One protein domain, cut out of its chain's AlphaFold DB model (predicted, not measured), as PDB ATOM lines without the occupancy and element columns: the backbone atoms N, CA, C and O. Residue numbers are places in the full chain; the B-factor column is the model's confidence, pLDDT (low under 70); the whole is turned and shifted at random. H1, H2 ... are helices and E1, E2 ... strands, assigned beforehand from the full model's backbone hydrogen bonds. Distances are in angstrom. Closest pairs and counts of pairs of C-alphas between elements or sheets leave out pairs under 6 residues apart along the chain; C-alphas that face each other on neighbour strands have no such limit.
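Overview. This is residues 21 to 151 of the 226 residues of an uncharacterized protein of Snodgrassella alvi wkB2 (UniProt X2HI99). Two helices, H2 and H5, cross each other, and two separate two-strand hairpins are set toward the two ends of the domain: E1 and E2 pack on H2, while E3 and E4 pack on the first half of H5. Residues 40 to 46, with H1, stick out, and the short H4 is near E3. The 131 printed residues hold five named helices and four named strands in the order E1 E2 H1 H2 H3 E3 E4 H4 H5, a mixed class with two antiparallel sheets, E1 - E2 and E3 - E4. The whole is compact, with a radius of gyration of the C-alphas of 14.8 A, and its outline is elongated, 44 by 27 by 24 A.

Arrangement. E1, residues 21 to 26, and E2, residues 32 to 37, form an antiparallel hairpin at 148 degrees; N 22 and O 36 are 2.8 A apart, within hydrogen-bond range. H1, residues 42 to 46, touches no helix. H2, residues 57 to 73, has its His 64 C-alpha 5.7 A from that of Val 25 in E1 and 5.7 A from that of Gly 32 in E2, the closest pairs. H3, residues 75 to 78, is close to H2 but not clearly touching, Leu 71 and Phe 78 having the closest C-alphas at 7.9 A. E3, residues 90 to 94, and E4, residues 102 to 106, form the other antiparallel hairpin, at 149 degrees, with N 93 and O 103 2.8 A apart, within hydrogen-bond range. H4, residues 112 to 119, comes closest to E3 at the C-alphas of Ile 93 and Leu 117, 7.9 A apart. H5, residues 127 to 150, touches H3 with residues 129 to 133 alone, closest at the C-alphas of Phe 78 and Gly 129, 5.2 A. The closest C-alphas of E3 and H5 are those of Ser 94 and Ala 130, 4.3 A apart. With residues 133 to 144 alone H5 touches H2, opposite ways at a steep tilt of 43 degrees, closest at the C-alphas of Ala 67 and Leu 137, 6.8 A. H4 and H5 are apart. In H2, H4 and H5 every O i to N i+4 pair is within hydrogen-bond range; in H1 0 of 1 is, beside 2 of 2 O i to N i+3 pairs, and H3 is too short for an O i to N i+4 pair.

Along the chain. E1 begins at C-alpha 21, (106.122, 116.390, 101.380), and measures 15.6 A; E2 measures 17.2 A. H1 is 7.2 A long, H2 24.2 A and H3 5.6 A. E3 begins at C-alpha 90, (112.664, 83.169, 89.617), and is 13.6 A long; E4 is 13.7 A and H4 10.6 A. H5, 34.4 A, ends at C-alpha 150, (113.011, 124.063, 84.823).

Size, cuts and confidence. The C-alphas of Gly 88 and Lys 151 are the two farthest apart, at 45.5 A. The printed part has no cut, and the link from H3 to E3, 11 residues, is long. Mean pLDDT of the printed part is 84.2; residue 30 and residues 39 to 51 are under 70.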
ATOM      1  N   THR A  21     106.460 117.657 102.028       84.44
ATOM      2  CA  THR A  21     106.122 116.390 101.380       84.44
ATOM      3  C   THR A  21     106.492 116.395  99.898       84.44
ATOM      4  O   THR A  21     106.210 117.349  99.168       84.44
ATOM      5  N   TYR A  22     107.060 115.284  99.447       84.38
ATOM      6  CA  TYR A  22     107.393 114.984  98.064       84.38
ATOM      7  C   TYR A  22     106.905 113.589  97.681       84.38
ATOM      8  O   TYR A  22     106.607 112.754  98.535       84.38
ATOM      9  N   TYR A  23     106.832 113.352  96.377       86.81
ATOM     10  CA  TYR A  23     106.302 112.125  95.795       86.81
ATOM     11  C   TYR A  23     107.333 111.545  94.839       86.81
ATOM     12  O   TYR A  23     107.901 112.289  94.046       86.81
ATOM     13  N   TYR A  24     107.580 110.245  94.874       85.50
ATOM     14  CA  TYR A  24     108.472 109.585  93.920       85.50
ATOM     15  C   TYR A  24     107.774 108.392  93.289       85.50
ATOM     16  O   TYR A  24     106.892 107.792  93.900       85.50
ATOM     17  N   VAL A  25     108.162 108.066  92.058       87.88
ATOM     18  CA  VAL A  25     107.597 106.934  91.326       87.88
ATOM     19  C   VAL A  25     108.189 105.639  91.871       87.88
ATOM     20  O   VAL A  25     109.403 105.426  91.837       87.88
ATOM     21  N   ASP A  26     107.313 104.769  92.355       85.56
ATOM     22  CA  ASP A  26     107.659 103.452  92.874       85.56
ATOM     23  C   ASP A  26     106.806 102.420  92.157       85.56
ATOM     24  O   ASP A  26     105.600 102.294  92.380       85.56
ATOM     25  N   LEU A  27     107.458 101.696  91.259       83.81
ATOM     26  CA  LEU A  27     106.796 100.675  90.466       83.81
ATOM     27  C   LEU A  27     106.794  99.305  91.164       83.81
ATOM     28  O   LEU A  27     106.198  98.363  90.652       83.81
ATOM     29  N   THR A  28     107.449  99.190  92.322       79.00
ATOM     30  CA  THR A  28     107.757  97.917  92.984       79.00
ATOM     31  C   THR A  28     106.876  97.621  94.190       79.00
ATOM     32  O   THR A  28     106.525  96.465  94.399       79.00
ATOM     33  N   VAL A  29     106.506  98.642  94.973       72.19
ATOM     34  CA  VAL A  29     105.744  98.464  96.222       72.19
ATOM     35  C   VAL A  29     104.351  99.075  96.112       72.19
ATOM     36  O   VAL A  29     103.354  98.384  96.305       72.19
ATOM     37  N   SER A  30     104.268 100.367  95.790       67.12
ATOM     38  CA  SER A  30     102.994 101.093  95.685       67.12
ATOM     39  C   SER A  30     102.403 101.097  94.273       67.12
ATOM     40  O   SER A  30     101.234 101.440  94.116       67.12
ATOM     41  N   MET A  31     103.180 100.668  93.267       70.00
ATOM     42  CA  MET A  31     102.767 100.549  91.861       70.00
ATOM     43  C   MET A  31     102.157 101.847  91.317       70.00
ATOM     44  O   MET A  31     101.132 101.847  90.635       70.00
ATOM     45  N   GLY A  32     102.800 102.956  91.671       79.00
ATOM     46  CA  GLY A  32     102.399 104.301  91.300       79.00
ATOM     47  C   GLY A  32     103.373 105.311  91.868       79.00
ATOM     48  O   GLY A  32     104.415 105.597  91.275       79.00
ATOM     49  N   TYR A  33     103.055 105.828  93.049       83.25
ATOM     50  CA  TYR A  33     103.948 106.714  93.773       83.25
ATOM     51  C   TYR A  33     103.951 106.414  95.264       83.25
ATOM     52  O   TYR A  33     102.971 105.952  95.847       83.25
ATOM     53  N   SER A  34     105.063 106.759  95.889       84.06
ATOM     54  CA  SER A  34     105.242 106.711  97.330       84.06
ATOM     55  C   SER A  34     105.501 108.121  97.859       84.06
ATOM     56  O   SER A  34     105.945 109.017  97.132       84.06
ATOM     57  N   VAL A  35     105.140 108.337  99.123       84.56
ATOM     58  CA  VAL A  35     105.190 109.645  99.786       84.56
ATOM     59  C   VAL A  35     106.421 109.715 100.670       84.56
ATOM     60  O   VAL A  35     106.731 108.773 101.395       84.56
ATOM     61  N   TRP A  36     107.090 110.859 100.650       78.44
ATOM     62  CA  TRP A  36     108.252 111.125 101.478       78.44
ATOM     63  C   TRP A  36     108.172 112.521 102.085       78.44
ATOM     64  O   TRP A  36     107.793 113.476 101.410       78.44
ATOM     65  N   ILE A  37     108.520 112.651 103.363       74.81
ATOM     66  CA  ILE A  37     108.622 113.942 104.047       74.81
ATOM     67  C   ILE A  37     110.108 114.208 104.263       74.81
ATOM     68  O   ILE A  37     110.777 113.426 104.933       74.81
ATOM     69  N   TRP A  38     110.625 115.296 103.691       70.38
ATOM     70  CA  TRP A  38     112.033 115.658 103.857       70.38
ATOM     71  C   TRP A  38     112.270 116.187 105.267       70.38
ATOM     72  O   TRP A  38     111.724 117.227 105.628       70.38
ATOM     73  N   THR A  39     113.087 115.499 106.060       69.06
ATOM     74  CA  THR A  39     113.347 115.894 107.454       69.06
ATOM     75  C   THR A  39     114.419 116.979 107.575       69.06
ATOM     76  O   THR A  39     114.426 117.724 108.548       69.06
ATOM     77  N   GLY A  40     115.272 117.135 106.556       60.75
ATOM     78  CA  GLY A  40     116.413 118.053 106.578       60.75
ATOM     79  C   GLY A  40     117.732 117.404 107.010       60.75
ATOM     80  O   GLY A  40     118.761 118.081 106.972       60.75
ATOM     81  N   ASP A  41     117.729 116.115 107.361       60.47
ATOM     82  CA  ASP A  41     118.920 115.408 107.829       60.47
ATOM     83  C   ASP A  41     119.912 115.069 106.703       60.47
ATOM     84  O   ASP A  41     119.563 114.691 105.584       60.47
ATOM     85  N   SER A  42     121.210 115.161 107.001       54.19
ATOM     86  CA  SER A  42     122.279 114.875 106.032       54.19
ATOM     87  C   SER A  42     122.415 113.383 105.701       54.19
ATOM     88  O   SER A  42     122.904 113.044 104.625       54.19
ATOM     89  N   LEU A  43     121.937 112.475 106.554       48.56
ATOM     90  CA  LEU A  43     121.792 111.055 106.205       48.56
ATOM     91  C   LEU A  43     120.668 110.841 105.177       48.56
ATOM     92  O   LEU A  43     120.842 110.035 104.262       48.56
ATOM     93  N   ASP A  44     119.607 111.658 105.222       47.44
ATOM     94  CA  ASP A  44     118.596 111.706 104.162       47.44
ATOM     95  C   ASP A  44     119.167 112.310 102.867       47.44
ATOM     96  O   ASP A  44     118.650 112.037 101.790       47.44
ATOM     97  N   SER A  45     120.274 113.067 102.900       46.84
ATOM     98  CA  SER A  45     120.903 113.606 101.678       46.84
ATOM     99  C   SER A  45     121.526 112.530 100.780       46.84
ATOM    100  O   SER A  45     121.539 112.689  99.559       46.84
ATOM    101  N   HIS A  46     121.943 111.393 101.351       45.28
ATOM    102  CA  HIS A  46     122.356 110.210 100.584       45.28
ATOM    103  C   HIS A  46     121.145 109.515  99.925       45.28
ATOM    104  O   HIS A  46     121.281 108.878  98.881       45.28
ATOM    105  N   TYR A  47     119.955 109.722 100.506       43.88
ATOM    106  CA  TYR A  47     118.636 109.255 100.072       43.88
ATOM    107  C   TYR A  47     117.760 110.353  99.413       43.88
ATOM    108  O   TYR A  47     116.596 110.113  99.118       43.88
ATOM    109  N   ALA A  48     118.315 111.527  99.074       47.03
ATOM    110  CA  ALA A  48     117.717 112.462  98.105       47.03
ATOM    111  C   ALA A  48     117.777 111.910  96.662       47.03
ATOM    112  O   ALA A  48     117.192 112.447  95.715       47.03
ATOM    113  N   TYR A  49     118.552 110.841  96.492       46.41
ATOM    114  CA  TYR A  49     118.281 109.709  95.631       46.41
ATOM    115  C   TYR A  49     116.826 109.711  95.065       46.41
ATOM    116  O   TYR A  49     115.847 109.507  95.761       46.41
ATOM    117  N   LEU A  50     116.572 110.012  93.795       52.56
ATOM    118  CA  LEU A  50     117.497 110.200  92.681       52.56
ATOM    119  C   LEU A  50     117.052 111.339  91.787       52.56
ATOM    120  O   LEU A  50     116.812 111.123  90.595       52.56
ATOM    121  N   ASN A  51     116.974 112.556  92.323       58.16
ATOM    122  CA  ASN A  51     116.671 113.731  91.503       58.16
ATOM    123  C   ASN A  51     115.339 113.618  90.727       58.16
ATOM    124  O   ASN A  51     115.139 114.337  89.748       58.16
ATOM    125  N   HIS A  52     114.444 112.717  91.145       73.31
ATOM    126  CA  HIS A  52     113.168 112.484  90.478       73.31
ATOM    127  C   HIS A  52     111.950 112.500  91.406       73.31
ATOM    128  O   HIS A  52     110.900 111.945  91.099       73.31
ATOM    129  N   ALA A  53     112.085 113.151  92.560       81.38
ATOM    130  CA  ALA A  53     110.942 113.441  93.406       81.38
ATOM    131  C   ALA A  53     110.152 114.628  92.832       81.38
ATOM    132  O   ALA A  53     110.716 115.665  92.470       81.38
ATOM    133  N   PHE A  54     108.835 114.512  92.818       84.00
ATOM    134  CA  PHE A  54     107.882 115.503  92.350       84.00
ATOM    135  C   PHE A  54     107.292 116.287  93.533       84.00
ATOM    136  O   PHE A  54     107.095 115.733  94.617       84.00
ATOM    137  N   PRO A  55     107.029 117.599  93.379       83.12
ATOM    138  CA  PRO A  55     106.408 118.408  94.429       83.12
ATOM    139  C   PRO A  55     104.910 118.130  94.620       83.12
ATOM    140  O   PRO A  55     104.349 118.557  95.625       83.12
ATOM    141  N   THR A  56     104.254 117.448  93.678       88.31
ATOM    142  CA  THR A  56     102.821 117.131  93.737       88.31
ATOM    143  C   THR A  56     102.571 115.687  93.318       88.31
ATOM    144  O   THR A  56     103.318 115.144  92.500       88.31
ATOM    145  N   TRP A  57     101.512 115.074  93.852       89.88
ATOM    146  CA  TRP A  57     101.145 113.701  93.506       89.88
ATOM    147  C   TRP A  57     100.702 113.585  92.044       89.88
ATOM    148  O   TRP A  57     101.029 112.596  91.403       89.88
ATOM    149  N   GLN A  58     100.048 114.610  91.477       92.44
ATOM    150  CA  GLN A  58      99.610 114.596  90.074       92.44
ATOM    151  C   GLN A  58     100.792 114.465  89.110       92.44
ATOM    152  O   GLN A  58     100.711 113.760  88.110       92.44
ATOM    153  N   GLN A  59     101.902 115.141  89.412       90.50
ATOM    154  CA  GLN A  59     103.110 115.040  88.595       90.50
ATOM    155  C   GLN A  59     103.779 113.671  88.731       90.50
ATOM    156  O   GLN A  59     104.276 113.151  87.737       90.50
ATOM    157  N   ALA A  60     103.777 113.087  89.934       89.88
ATOM    158  CA  ALA A  60     104.292 111.736  90.139       89.88
ATOM    159  C   ALA A  60     103.435 110.687  89.416       89.88
ATOM    160  O   ALA A  60     103.983 109.803  88.771       89.88
ATOM    161  N   ASP A  61     102.109 110.820  89.463       90.62
ATOM    162  CA  ASP A  61     101.178 109.929  88.768       90.62
ATOM    163  C   ASP A  61     101.332 110.013  87.240       90.62
ATOM    164  O   ASP A  61     101.462 108.998  86.560       90.62
ATOM    165  N   GLN A  62     101.454 111.226  86.691       91.75
ATOM    166  CA  GLN A  62     101.754 111.398  85.270       91.75
ATOM    167  C   GLN A  62     103.102 110.762  84.892       91.75
ATOM    168  O   GLN A  62     103.200 110.073  83.877       91.75
ATOM    169  N   ALA A  63     104.146 110.973  85.699       91.62
ATOM    170  CA  ALA A  63     105.459 110.388  85.448       91.62
ATOM    171  C   ALA A  63     105.459 108.857  85.568       91.62
ATOM    172  O   ALA A  63     106.191 108.195  84.838       91.62
ATOM    173  N   HIS A  64     104.631 108.296  86.450       91.19
ATOM    174  CA  HIS A  64     104.406 106.859  86.573       91.19
ATOM    175  C   HIS A  64     103.837 106.267  85.279       91.19
ATOM    176  O   HIS A  64     104.395 105.302  84.757       91.19
ATOM    177  N   LEU A  65     102.783 106.867  84.724       92.06
ATOM    178  CA  LEU A  65     102.195 106.403  83.464       92.06
ATOM    179  C   LEU A  65     103.209 106.468  82.317       92.06
ATOM    180  O   LEU A  65     103.404 105.485  81.603       92.06
ATOM    181  N   LEU A  66     103.929 107.587  82.198       93.12
ATOM    182  CA  LEU A  66     104.962 107.746  81.173       93.12
ATOM    183  C   LEU A  66     106.137 106.773  81.364       93.12
ATOM    184  O   LEU A  66     106.744 106.345  80.385       93.12
ATOM    185  N   ALA A  67     106.467 106.407  82.604       92.19
ATOM    186  CA  ALA A  67     107.494 105.413  82.889       92.19
ATOM    187  C   ALA A  67     107.088 104.016  82.400       92.19
ATOM    188  O   ALA A  67     107.909 103.328  81.797       92.19
ATOM    189  N   ILE A  68     105.828 103.614  82.599       91.25
ATOM    190  CA  ILE A  68     105.310 102.347  82.060       91.25
ATOM    191  C   ILE A  68     105.362 102.363  80.527       91.25
ATOM    192  O   ILE A  68     105.864 101.417  79.920       91.25
ATOM    193  N   GLU A  69     104.915 103.452  79.895       92.56
ATOM    194  CA  GLU A  69     104.980 103.612  78.435       92.56
ATOM    195  C   GLU A  69     106.422 103.578  77.912       92.56
ATOM    196  O   GLU A  69     106.699 102.981  76.867       92.56
ATOM    197  N   TYR A  70     107.357 104.188  78.644       92.50
ATOM    198  CA  TYR A  70     108.782 104.162  78.332       92.50
ATOM    199  C   TYR A  70     109.342 102.737  78.363       92.50
ATOM    200  O   TYR A  70     110.040 102.347  77.425       92.50
ATOM    201  N   LEU A  71     109.030 101.958  79.402       90.12
ATOM    202  CA  LEU A  71     109.464 100.564  79.517       90.12
ATOM    203  C   LEU A  71     108.882  99.727  78.370       90.12
ATOM    204  O   LEU A  71     109.643  99.083  77.649       90.12
ATOM    205  N   ALA A  72     107.574  99.835  78.121       89.62
ATOM    206  CA  ALA A  72     106.896  99.143  77.025       89.62
ATOM    207  C   ALA A  72     107.520  99.465  75.653       89.62
ATOM    208  O   ALA A  72     107.813  98.571  74.861       89.62
ATOM    209  N   SER A  73     107.799 100.744  75.384       89.69
ATOM    210  CA  SER A  73     108.359 101.199  74.101       89.69
ATOM    211  C   SER A  73     109.825 100.805  73.889       89.69
ATOM    212  O   SER A  73     110.339 100.919  72.780       89.69
ATOM    213  N   ASN A  74     110.521 100.366  74.940       87.69
ATOM    214  CA  ASN A  74     111.927  99.959  74.894       87.69
ATOM    215  C   ASN A  74     112.085  98.459  75.183       87.69
ATOM    216  O   ASN A  74     113.115  98.034  75.712       87.69
ATOM    217  N   GLN A  75     111.073  97.654  74.838       81.25
ATOM    218  CA  GLN A  75     111.006  96.253  75.237       81.25
ATOM    219  C   GLN A  75     112.239  95.437  74.824       81.25
ATOM    220  O   GLN A  75     112.863  94.779  75.658       81.25
ATOM    221  N   GLU A  76     112.637  95.550  73.555       81.81
ATOM    222  CA  GLU A  76     113.799  94.846  72.993       81.81
ATOM    223  C   GLU A  76     115.118  95.255  73.666       81.81
ATOM    224  O   GLU A  76     116.010  94.431  73.855       81.81
ATOM    225  N   LYS A  77     115.237  96.527  74.070       82.94
ATOM    226  CA  LYS A  77     116.456  97.075  74.679       82.94
ATOM    227  C   LYS A  77     116.702  96.528  76.085       82.94
ATOM    228  O   LYS A  77     117.850  96.422  76.511       82.94
ATOM    229  N   PHE A  78     115.634  96.240  76.820       84.31
ATOM    230  CA  PHE A  78     115.695  95.910  78.243       84.31
ATOM    231  C   PHE A  78     115.411  94.434  78.549       84.31
ATOM    232  O   PHE A  78     115.577  94.007  79.694       84.31
ATOM    233  N   GLY A  79     115.013  93.647  77.545       79.81
ATOM    234  CA  GLY A  79     114.827  92.202  77.686       79.81
ATOM    235  C   GLY A  79     113.762  91.836  78.723       79.81
ATOM    236  O   GLY A  79     113.990  90.961  79.561       79.81
ATOM    237  N   PHE A  80     112.626  92.541  78.718       83.88
ATOM    238  CA  PHE A  80     111.496  92.181  79.579       83.88
ATOM    239  C   PHE A  80     110.910  90.838  79.176       83.88
ATOM    240  O   PHE A  80     111.091  90.352  78.058       83.88
ATOM    241  N   MET A  81     110.154  90.252  80.091       86.38
ATOM    242  CA  MET A  81     109.429  89.037  79.771       86.38
ATOM    243  C   MET A  81     108.181  89.343  78.952       86.38
ATOM    244  O   MET A  81     107.332  90.127  79.361       86.38
ATOM    245  N   GLU A  82     108.066  88.682  77.805       84.25
ATOM    246  CA  GLU A  82     106.937  88.858  76.882       84.25
ATOM    247  C   GLU A  82     105.736  87.982  77.248       84.25
ATOM    248  O   GLU A  82     104.602  88.262  76.872       84.25
ATOM    249  N   ASN A  83     105.995  86.908  77.995       91.00
ATOM    250  CA  ASN A  83     104.994  85.953  78.447       91.00
ATOM    251  C   ASN A  83     104.951  85.939  79.970       91.00
ATOM    252  O   ASN A  83     105.982  86.128  80.624       91.00
ATOM    253  N   GLU A  84     103.762  85.682  80.518       93.00
ATOM    254  CA  GLU A  84     103.585  85.567  81.963       93.00
ATOM    255  C   GLU A  84     104.511  84.452  82.496       93.00
ATOM    256  O   GLU A  84     104.550  83.357  81.916       93.00
ATOM    257  N   PRO A  85     105.309  84.727  83.542       94.44
ATOM    258  CA  PRO A  85     106.191  83.729  84.137       94.44
ATOM    259  C   PRO A  85     105.438  82.491  84.619       94.44
ATOM    260  O   PRO A  85     104.271  82.544  85.007       94.44
ATOM    261  N   ARG A  86     106.144  81.361  84.658       95.88
ATOM    262  CA  ARG A  86     105.608  80.146  85.278       95.88
ATOM    263  C   ARG A  86     105.552  80.311  86.794       95.88
ATOM    264  O   ARG A  86     106.399  80.980  87.382       95.88
ATOM    265  N   GLU A  87     104.596  79.639  87.422       96.81
ATOM    266  CA  GLU A  87     104.507  79.558  88.882       96.81
ATOM    267  C   GLU A  87     105.844  79.093  89.489       96.81
ATOM    268  O   GLU A  87     106.447  78.122  89.020       96.81
ATOM    269  N   GLY A  88     106.333  79.813  90.499       96.12
ATOM    270  CA  GLY A  88     107.613  79.572  91.167       96.12
ATOM    271  C   GLY A  88     108.863  79.954  90.365       96.12
ATOM    272  O   GLY A  88     109.971  79.810  90.880       96.12
ATOM    273  N   GLN A  89     108.736  80.444  89.125       96.62
ATOM    274  CA  GLN A  89     109.884  80.874  88.326       96.62
ATOM    275  C   GLN A  89     110.568  82.076  88.983       96.62
ATOM    276  O   GLN A  89     109.921  83.086  89.257       96.62
ATOM    277  N   THR A  90     111.885  82.002  89.189       97.00
ATOM    278  CA  THR A  90     112.664  83.169  89.617       97.00
ATOM    279  C   THR A  90     112.685  84.219  88.512       97.00
ATOM    280  O   THR A  90     113.106  83.940  87.388       97.00
ATOM    281  N   VAL A  91     112.248  85.429  88.844       95.75
ATOM    282  CA  VAL A  91     112.239  86.598  87.959       95.75
ATOM    283  C   VAL A  91     112.917  87.773  88.649       95.75
ATOM    284  O   VAL A  91     112.988  87.824  89.878       95.75
ATOM    285  N   TRP A  92     113.413  88.715  87.855       95.44
ATOM    286  CA  TRP A  92     114.145  89.887  88.323       95.44
ATOM    287  C   TRP A  92     113.314  91.152  88.145       95.44
ATOM    288  O   TRP A  92     112.645  91.319  87.129       95.44
ATOM    289  N   ILE A  93     113.359  92.043  89.127       92.62
ATOM    290  CA  ILE A  93     112.573  93.273  89.188       92.62
ATOM    291  C   ILE A  93     113.522  94.456  89.024       92.62
ATOM    292  O   ILE A  93     114.462  94.611  89.812       92.62
ATOM    293  N   SER A  94     113.270  95.301  88.025       89.88
ATOM    294  CA  SER A  94     113.980  96.573  87.890       89.88
ATOM    295  C   SER A  94     113.544  97.563  88.968       89.88
ATOM    296  O   SER A  94     112.369  97.683  89.313       89.88
ATOM    297  N   ASN A  95     114.514  98.271  89.537       84.50
ATOM    298  CA  ASN A  95     114.271  99.181  90.640       84.50
ATOM    299  C   ASN A  95     114.184 100.635  90.123       84.50
ATOM    300  O   ASN A  95     115.171 101.184  89.639       84.50
ATOM    301  N   SER A  96     112.996 101.255  90.200       80.44
ATOM    302  CA  SER A  96     112.765 102.658  89.775       80.44
ATOM    303  C   SER A  96     113.462 103.671  90.666       80.44
ATOM    304  O   SER A  96     113.778 104.789  90.258       80.44
ATOM    305  N   LEU A  97     113.704 103.222  91.887       76.94
ATOM    306  CA  LEU A  97     114.661 103.779  92.775       76.94
ATOM    307  C   LEU A  97     116.038 103.368  92.181       76.94
ATOM    308  O   LEU A  97     116.616 104.156  91.465       76.94
ATOM    309  N   TYR A  98     116.663 102.214  92.427       77.38
ATOM    310  CA  TYR A  98     118.148 102.160  92.374       77.38
ATOM    311  C   TYR A  98     118.648 101.810  90.966       77.38
ATOM    312  O   TYR A  98     118.455 100.671  90.555       77.38
ATOM    313  N   PRO A  99     119.393 102.688  90.248       76.75
ATOM    314  CA  PRO A  99     119.758 102.434  88.849       76.75
ATOM    315  C   PRO A  99     120.648 101.201  88.663       76.75
ATOM    316  O   PRO A  99     120.731 100.673  87.565       76.75
ATOM    317  N   PHE A 100     121.328 100.739  89.711       81.88
ATOM    318  CA  PHE A 100     122.219  99.578  89.655       81.88
ATOM    319  C   PHE A 100     121.721  98.393  90.472       81.88
ATOM    320  O   PHE A 100     122.468  97.435  90.643       81.88
ATOM    321  N   TRP A 101     120.513  98.468  91.028       80.56
ATOM    322  CA  TRP A 101     119.985  97.374  91.827       80.56
ATOM    323  C   TRP A 101     118.804  96.733  91.126       80.56
ATOM    324  O   TRP A 101     117.990  97.382  90.469       80.56
ATOM    325  N   SER A 102     118.696  95.438  91.356       88.44
ATOM    326  CA  SER A 102     117.506  94.664  91.075       88.44
ATOM    327  C   SER A 102     117.249  93.743  92.261       88.44
ATOM    328  O   SER A 102     118.145  93.482  93.064       88.44
ATOM    329  N   ASN A 103     116.013  93.282  92.383       90.38
ATOM    330  CA  ASN A 103     115.641  92.243  93.336       90.38
ATOM    331  C   ASN A 103     115.116  91.042  92.557       90.38
ATOM    332  O   ASN A 103     114.560  91.219  91.474       90.38
ATOM    333  N   SER A 104     115.246  89.837  93.103       94.06
ATOM    334  CA  SER A 104     114.592  88.657  92.540       94.06
ATOM    335  C   SER A 104     113.464  88.168  93.439       94.06
ATOM    336  O   SER A 104     113.507  88.315  94.660       94.06
ATOM    337  N   ILE A 105     112.443  87.592  92.813       94.81
ATOM    338  CA  ILE A 105     111.302  86.953  93.474       94.81
ATOM    339  C   ILE A 105     111.013  85.616  92.795       94.81
ATOM    340  O   ILE A 105     111.311  85.441  91.611       94.81
ATOM    341  N   ALA A 106     110.409  84.680  93.522       97.00
ATOM    342  CA  ALA A 106     109.716  83.559  92.898       97.00
ATOM    343  C   ALA A 106     108.325  84.041  92.476       97.00
ATOM    344  O   ALA A 106     107.583  84.572  93.302       97.00
ATOM    345  N   TYR A 107     107.992  83.903  91.195       96.62
ATOM    346  CA  TYR A 107     106.711  84.365  90.682       96.62
ATOM    347  C   TYR A 107     105.546  83.562  91.268       96.62
ATOM    348  O   TYR A 107     105.620  82.342  91.376       96.62
ATOM    349  N   ASP A 108     104.466  84.264  91.588       96.75
ATOM    350  CA  ASP A 108     103.231  83.712  92.144       96.75
ATOM    351  C   ASP A 108     102.072  84.325  91.365       96.75
ATOM    352  O   ASP A 108     101.832  85.533  91.435       96.75
ATOM    353  N   SER A 109     101.381  83.506  90.577       94.31
ATOM    354  CA  SER A 109     100.262  83.945  89.744       94.31
ATOM    355  C   SER A 109      98.996  84.236  90.560       94.31
ATOM    356  O   SER A 109      98.061  84.866  90.059       94.31
ATOM    357  N   SER A 110      98.916  83.817  91.820       95.44
ATOM    358  CA  SER A 110      97.840  84.208  92.733       95.44
ATOM    359  C   SER A 110      98.071  85.595  93.345       95.44
ATOM    360  O   SER A 110      97.099  86.273  93.700       95.44
ATOM    361  N   ASP A 111      99.322  86.063  93.376       94.12
ATOM    362  CA  ASP A 111      99.690  87.376  93.894       94.12
ATOM    363  C   ASP A 111      99.359  88.504  92.891       94.12
ATOM    364  O   ASP A 111      99.811  88.555  91.741       94.12
ATOM    365  N   LYS A 112      98.545  89.463  93.349       91.44
ATOM    366  CA  LYS A 112      98.147  90.639  92.562       91.44
ATOM    367  C   LYS A 112      99.326  91.559  92.245       91.44
ATOM    368  O   LYS A 112      99.348  92.122  91.152       91.44
ATOM    369  N   LEU A 113     100.273  91.717  93.171       90.50
ATOM    370  CA  LEU A 113     101.482  92.510  92.971       90.50
ATOM    371  C   LEU A 113     102.310  91.899  91.843       90.50
ATOM    372  O   LEU A 113     102.634  92.591  90.886       90.50
ATOM    373  N   HIS A 114     102.559  90.591  91.881       93.00
ATOM    374  CA  HIS A 114     103.328  89.904  90.841       93.00
ATOM    375  C   HIS A 114     102.698  90.054  89.448       93.00
ATOM    376  O   HIS A 114     103.387  90.384  88.478       93.00
ATOM    377  N   LYS A 115     101.373  89.902  89.340       91.75
ATOM    378  CA  LYS A 115     100.643  90.153  88.085       91.75
ATOM    379  C   LYS A 115     100.763  91.588  87.591       91.75
ATOM    380  O   LYS A 115     100.842  91.818  86.386       91.75
ATOM    381  N   GLN A 116     100.753  92.557  88.495       90.81
ATOM    382  CA  GLN A 116     100.871  93.960  88.122       90.81
ATOM    383  C   GLN A 116     102.311  94.327  87.733       90.81
ATOM    384  O   GLN A 116     102.492  95.041  86.751       90.81
ATOM    385  N   LEU A 117     103.331  93.780  88.407       91.62
ATOM    386  CA  LEU A 117     104.738  93.927  88.012       91.62
ATOM    387  C   LEU A 117     104.978  93.415  86.584       91.62
ATOM    388  O   LEU A 117     105.712  94.038  85.815       91.62
ATOM    389  N   PHE A 118     104.332  92.300  86.220       91.69
ATOM    390  CA  PHE A 118     104.353  91.778  84.855       91.69
ATOM    391  C   PHE A 118     103.715  92.766  83.866       91.69
ATOM    392  O   PHE A 118     104.349  93.152  82.886       91.69
ATOM    393  N   LYS A 119     102.496  93.244  84.156       89.62
ATOM    394  CA  LYS A 119     101.772  94.210  83.305       89.62
ATOM    395  C   LYS A 119     102.487  95.548  83.136       89.62
ATOM    396  O   LYS A 119     102.345  96.173  82.095       89.62
ATOM    397  N   ASN A 120     103.229  95.984  84.147       89.31
ATOM    398  CA  ASN A 120     103.959  97.247  84.124       89.31
ATOM    399  C   ASN A 120     105.338  97.129  83.452       89.31
ATOM    400  O   ASN A 120     106.096  98.094  83.478       89.31
ATOM    401  N   HIS A 121     105.677  95.968  82.875       89.94
ATOM    402  CA  HIS A 121     106.970  95.717  82.238       89.94
ATOM    403  C   HIS A 121     108.147  95.926  83.204       89.94
ATOM    404  O   HIS A 121     109.100  96.624  82.892       89.94
ATOM    405  N   ILE A 122     108.077  95.351  84.408       90.94
ATOM    406  CA  ILE A 122     109.134  95.482  85.435       90.94
ATOM    407  C   ILE A 122     109.794  94.126  85.713       90.94
ATOM    408  O   ILE A 122     110.842  94.065  86.350       90.94
ATOM    409  N   LEU A 123     109.193  93.030  85.236       93.56
ATOM    410  CA  LEU A 123     109.744  91.683  85.363       93.56
ATOM    411  C   LEU A 123     110.663  91.339  84.188       93.56
ATOM    412  O   LEU A 123     110.297  91.463  83.017       93.56
ATOM    413  N   HIS A 124     111.837  90.821  84.526       93.44
ATOM    414  CA  HIS A 124     112.892  90.432  83.602       93.44
ATOM    415  C   HIS A 124     113.318  88.987  83.846       93.44
ATOM    416  O   HIS A 124     113.324  88.497  84.978       93.44
ATOM    417  N   ALA A 125     113.735  88.318  82.773       91.12
ATOM    418  CA  ALA A 125     114.274  86.965  82.857       91.12
ATOM    419  C   ALA A 125     115.683  86.932  83.475       91.12
ATOM    420  O   ALA A 125     116.089  85.914  84.034       91.12
ATOM    421  N   THR A 126     116.431  88.037  83.384       92.38
ATOM    422  CA  THR A 126     117.816  88.140  83.855       92.38
ATOM    423  C   THR A 126     118.024  89.366  84.735       92.38
ATOM    424  O   THR A 126     117.386  90.406  84.551       92.38
ATOM    425  N   GLU A 127     118.970  89.251  85.667       93.69
ATOM    426  CA  GLU A 127     119.427  90.354  86.517       93.69
ATOM    427  C   GLU A 127     119.949  91.532  85.683       93.69
ATOM    428  O   GLU A 127     119.603  92.685  85.928       93.69
ATOM    429  N   GLU A 128     120.741  91.243  84.648       91.88
ATOM    430  CA  GLU A 128     121.310  92.262  83.763       91.88
ATOM    431  C   GLU A 128     120.224  93.082  83.049       91.88
ATOM    432  O   GLU A 128     120.326  94.309  82.980       91.88
ATOM    433  N   GLY A 129     119.162  92.428  82.564       91.81
ATOM    434  CA  GLY A 129     118.016  93.108  81.959       91.81
ATOM    435  C   GLY A 129     117.332  94.052  82.949       91.81
ATOM    436  O   GLY A 129     117.101  95.221  82.632       91.81
ATOM    437  N   ALA A 130     117.107  93.580  84.180       93.12
ATOM    438  CA  ALA A 130     116.520  94.385  85.247       93.12
ATOM    439  C   ALA A 130     117.391  95.590  85.628       93.12
ATOM    440  O   ALA A 130     116.882  96.702  85.768       93.12
ATOM    441  N   ILE A 131     118.708  95.407  85.738       91.12
ATOM    442  CA  ILE A 131     119.649  96.498  86.016       91.12
ATOM    443  C   ILE A 131     119.655  97.514  84.866       91.12
ATOM    444  O   ILE A 131     119.621  98.719  85.105       91.12
ATOM    445  N   ASN A 132     119.677  97.070  83.609       90.75
ATOM    446  CA  ASN A 132     119.676  97.981  82.462       90.75
ATOM    447  C   ASN A 132     118.375  98.790  82.365       90.75
ATOM    448  O   ASN A 132     118.424  99.993  82.086       90.75
ATOM    449  N   ALA A 133     117.232  98.169  82.661       91.25
ATOM    450  CA  ALA A 133     115.960  98.870  82.779       91.25
ATOM    451  C   ALA A 133     115.954  99.865  83.944       91.25
ATOM    452  O   ALA A 133     115.536 101.004  83.751       91.25
ATOM    453  N   ALA A 134     116.490  99.494  85.114       89.62
ATOM    454  CA  ALA A 134     116.611 100.391  86.264       89.62
ATOM    455  C   ALA A 134     117.425 101.652  85.919       89.62
ATOM    456  O   ALA A 134     116.979 102.772  86.178       89.62
ATOM    457  N   LYS A 135     118.572 101.508  85.236       87.88
ATOM    458  CA  LYS A 135     119.358 102.654  84.733       87.88
ATOM    459  C   LYS A 135     118.527 103.558  83.827       87.88
ATOM    460  O   LYS A 135     118.515 104.775  84.023       87.88
ATOM    461  N   GLY A 136     117.858 102.973  82.831       88.69
ATOM    462  CA  GLY A 136     117.045 103.711  81.863       88.69
ATOM    463  C   GLY A 136     115.885 104.450  82.527       88.69
ATOM    464  O   GLY A 136     115.684 105.639  82.285       88.69
ATOM    465  N   LEU A 137     115.182 103.770  83.430       89.00
ATOM    466  CA  LEU A 137     114.042 104.295  84.169       89.00
ATOM    467  C   LEU A 137     114.433 105.463  85.077       89.00
ATOM    468  O   LEU A 137     113.809 106.521  85.031       89.00
ATOM    469  N   VAL A 138     115.513 105.329  85.846       86.50
ATOM    470  CA  VAL A 138     116.014 106.414  86.699       86.50
ATOM    471  C   VAL A 138     116.419 107.629  85.869       86.50
ATOM    472  O   VAL A 138     116.115 108.766  86.235       86.50
ATOM    473  N   GLN A 139     117.096 107.420  84.735       84.94
ATOM    474  CA  GLN A 139     117.443 108.512  83.824       84.94
ATOM    475  C   GLN A 139     116.201 109.182  83.229       84.94
ATOM    476  O   GLN A 139     116.161 110.409  83.130       84.94
ATOM    477  N   PHE A 140     115.191 108.398  82.856       88.56
ATOM    478  CA  PHE A 140     113.913 108.895  82.364       88.56
ATOM    479  C   PHE A 140     113.206 109.763  83.417       88.56
ATOM    480  O   PHE A 140     112.932 110.936  83.168       88.56
ATOM    481  N   LEU A 141     113.014 109.244  84.632       88.31
ATOM    482  CA  LEU A 141     112.340 109.953  85.725       88.31
ATOM    483  C   LEU A 141     113.067 111.249  86.119       88.31
ATOM    484  O   LEU A 141     112.436 112.274  86.408       88.31
ATOM    485  N   ARG A 142     114.405 111.249  86.067       83.31
ATOM    486  CA  ARG A 142     115.220 112.461  86.248       83.31
ATOM    487  C   ARG A 142     114.931 113.513  85.184       83.31
ATOM    488  O   ARG A 142     114.785 114.687  85.524       83.31
ATOM    489  N   LYS A 143     114.830 113.114  83.911       82.44
ATOM    490  CA  LYS A 143     114.481 114.026  82.810       82.44
ATOM    491  C   LYS A 143     113.086 114.608  83.001       82.44
ATOM    492  O   LYS A 143     112.928 115.817  82.854       82.44
ATOM    493  N   GLU A 144     112.104 113.796  83.378       87.38
ATOM    494  CA  GLU A 144     110.735 114.270  83.623       87.38
ATOM    495  C   GLU A 144     110.666 115.259  84.786       87.38
ATOM    496  O   GLU A 144     110.008 116.301  84.711       87.38
ATOM    497  N   THR A 145     111.420 115.004  85.848       85.25
ATOM    498  CA  THR A 145     111.484 115.920  86.991       85.25
ATOM    499  C   THR A 145     112.177 117.231  86.621       85.25
ATOM    500  O   THR A 145     111.688 118.309  86.970       85.25
ATOM    501  N   ALA A 146     113.266 117.168  85.845       81.00
ATOM    502  CA  ALA A 146     113.952 118.340  85.295       81.00
ATOM    503  C   ALA A 146     113.036 119.181  84.403       81.00
ATOM    504  O   ALA A 146     112.974 120.403  84.560       81.00
ATOM    505  N   GLN A 147     112.267 118.542  83.520       83.25
ATOM    506  CA  GLN A 147     111.288 119.226  82.680       83.25
ATOM    507  C   GLN A 147     110.228 119.946  83.521       83.25
ATOM    508  O   GLN A 147     109.951 121.121  83.283       83.25
ATOM    509  N   ASN A 148     109.692 119.285  84.548       83.25
ATOM    510  CA  ASN A 148     108.692 119.875  85.438       83.25
ATOM    511  C   ASN A 148     109.222 121.091  86.211       83.25
ATOM    512  O   ASN A 148     108.502 122.078  86.394       83.25
ATOM    513  N   TYR A 149     110.474 121.032  86.664       83.50
ATOM    514  CA  TYR A 149     111.056 122.088  87.483       83.50
ATOM    515  C   TYR A 149     111.582 123.271  86.661       83.50
ATOM    516  O   TYR A 149     111.264 124.423  86.969       83.50
ATOM    517  N   PHE A 150     112.381 123.008  85.622       84.12
ATOM    518  CA  PHE A 150     113.011 124.063  84.823       84.12
ATOM    519  C   PHE A 150     112.098 124.601  83.720       84.12
ATOM    520  O   PHE A 150     112.236 125.763  83.341       84.12
ATOM    521  N   LYS A 151     111.152 123.784  83.237       88.62
ATOM    522  CA  LYS A 151     110.216 124.110  82.150       88.62
ATOM    523  C   LYS A 151     110.925 124.584  80.867       88.62
ATOM    524  O   LYS A 151     110.633 125.686  80.388       88.62
TER     525      LYS A 151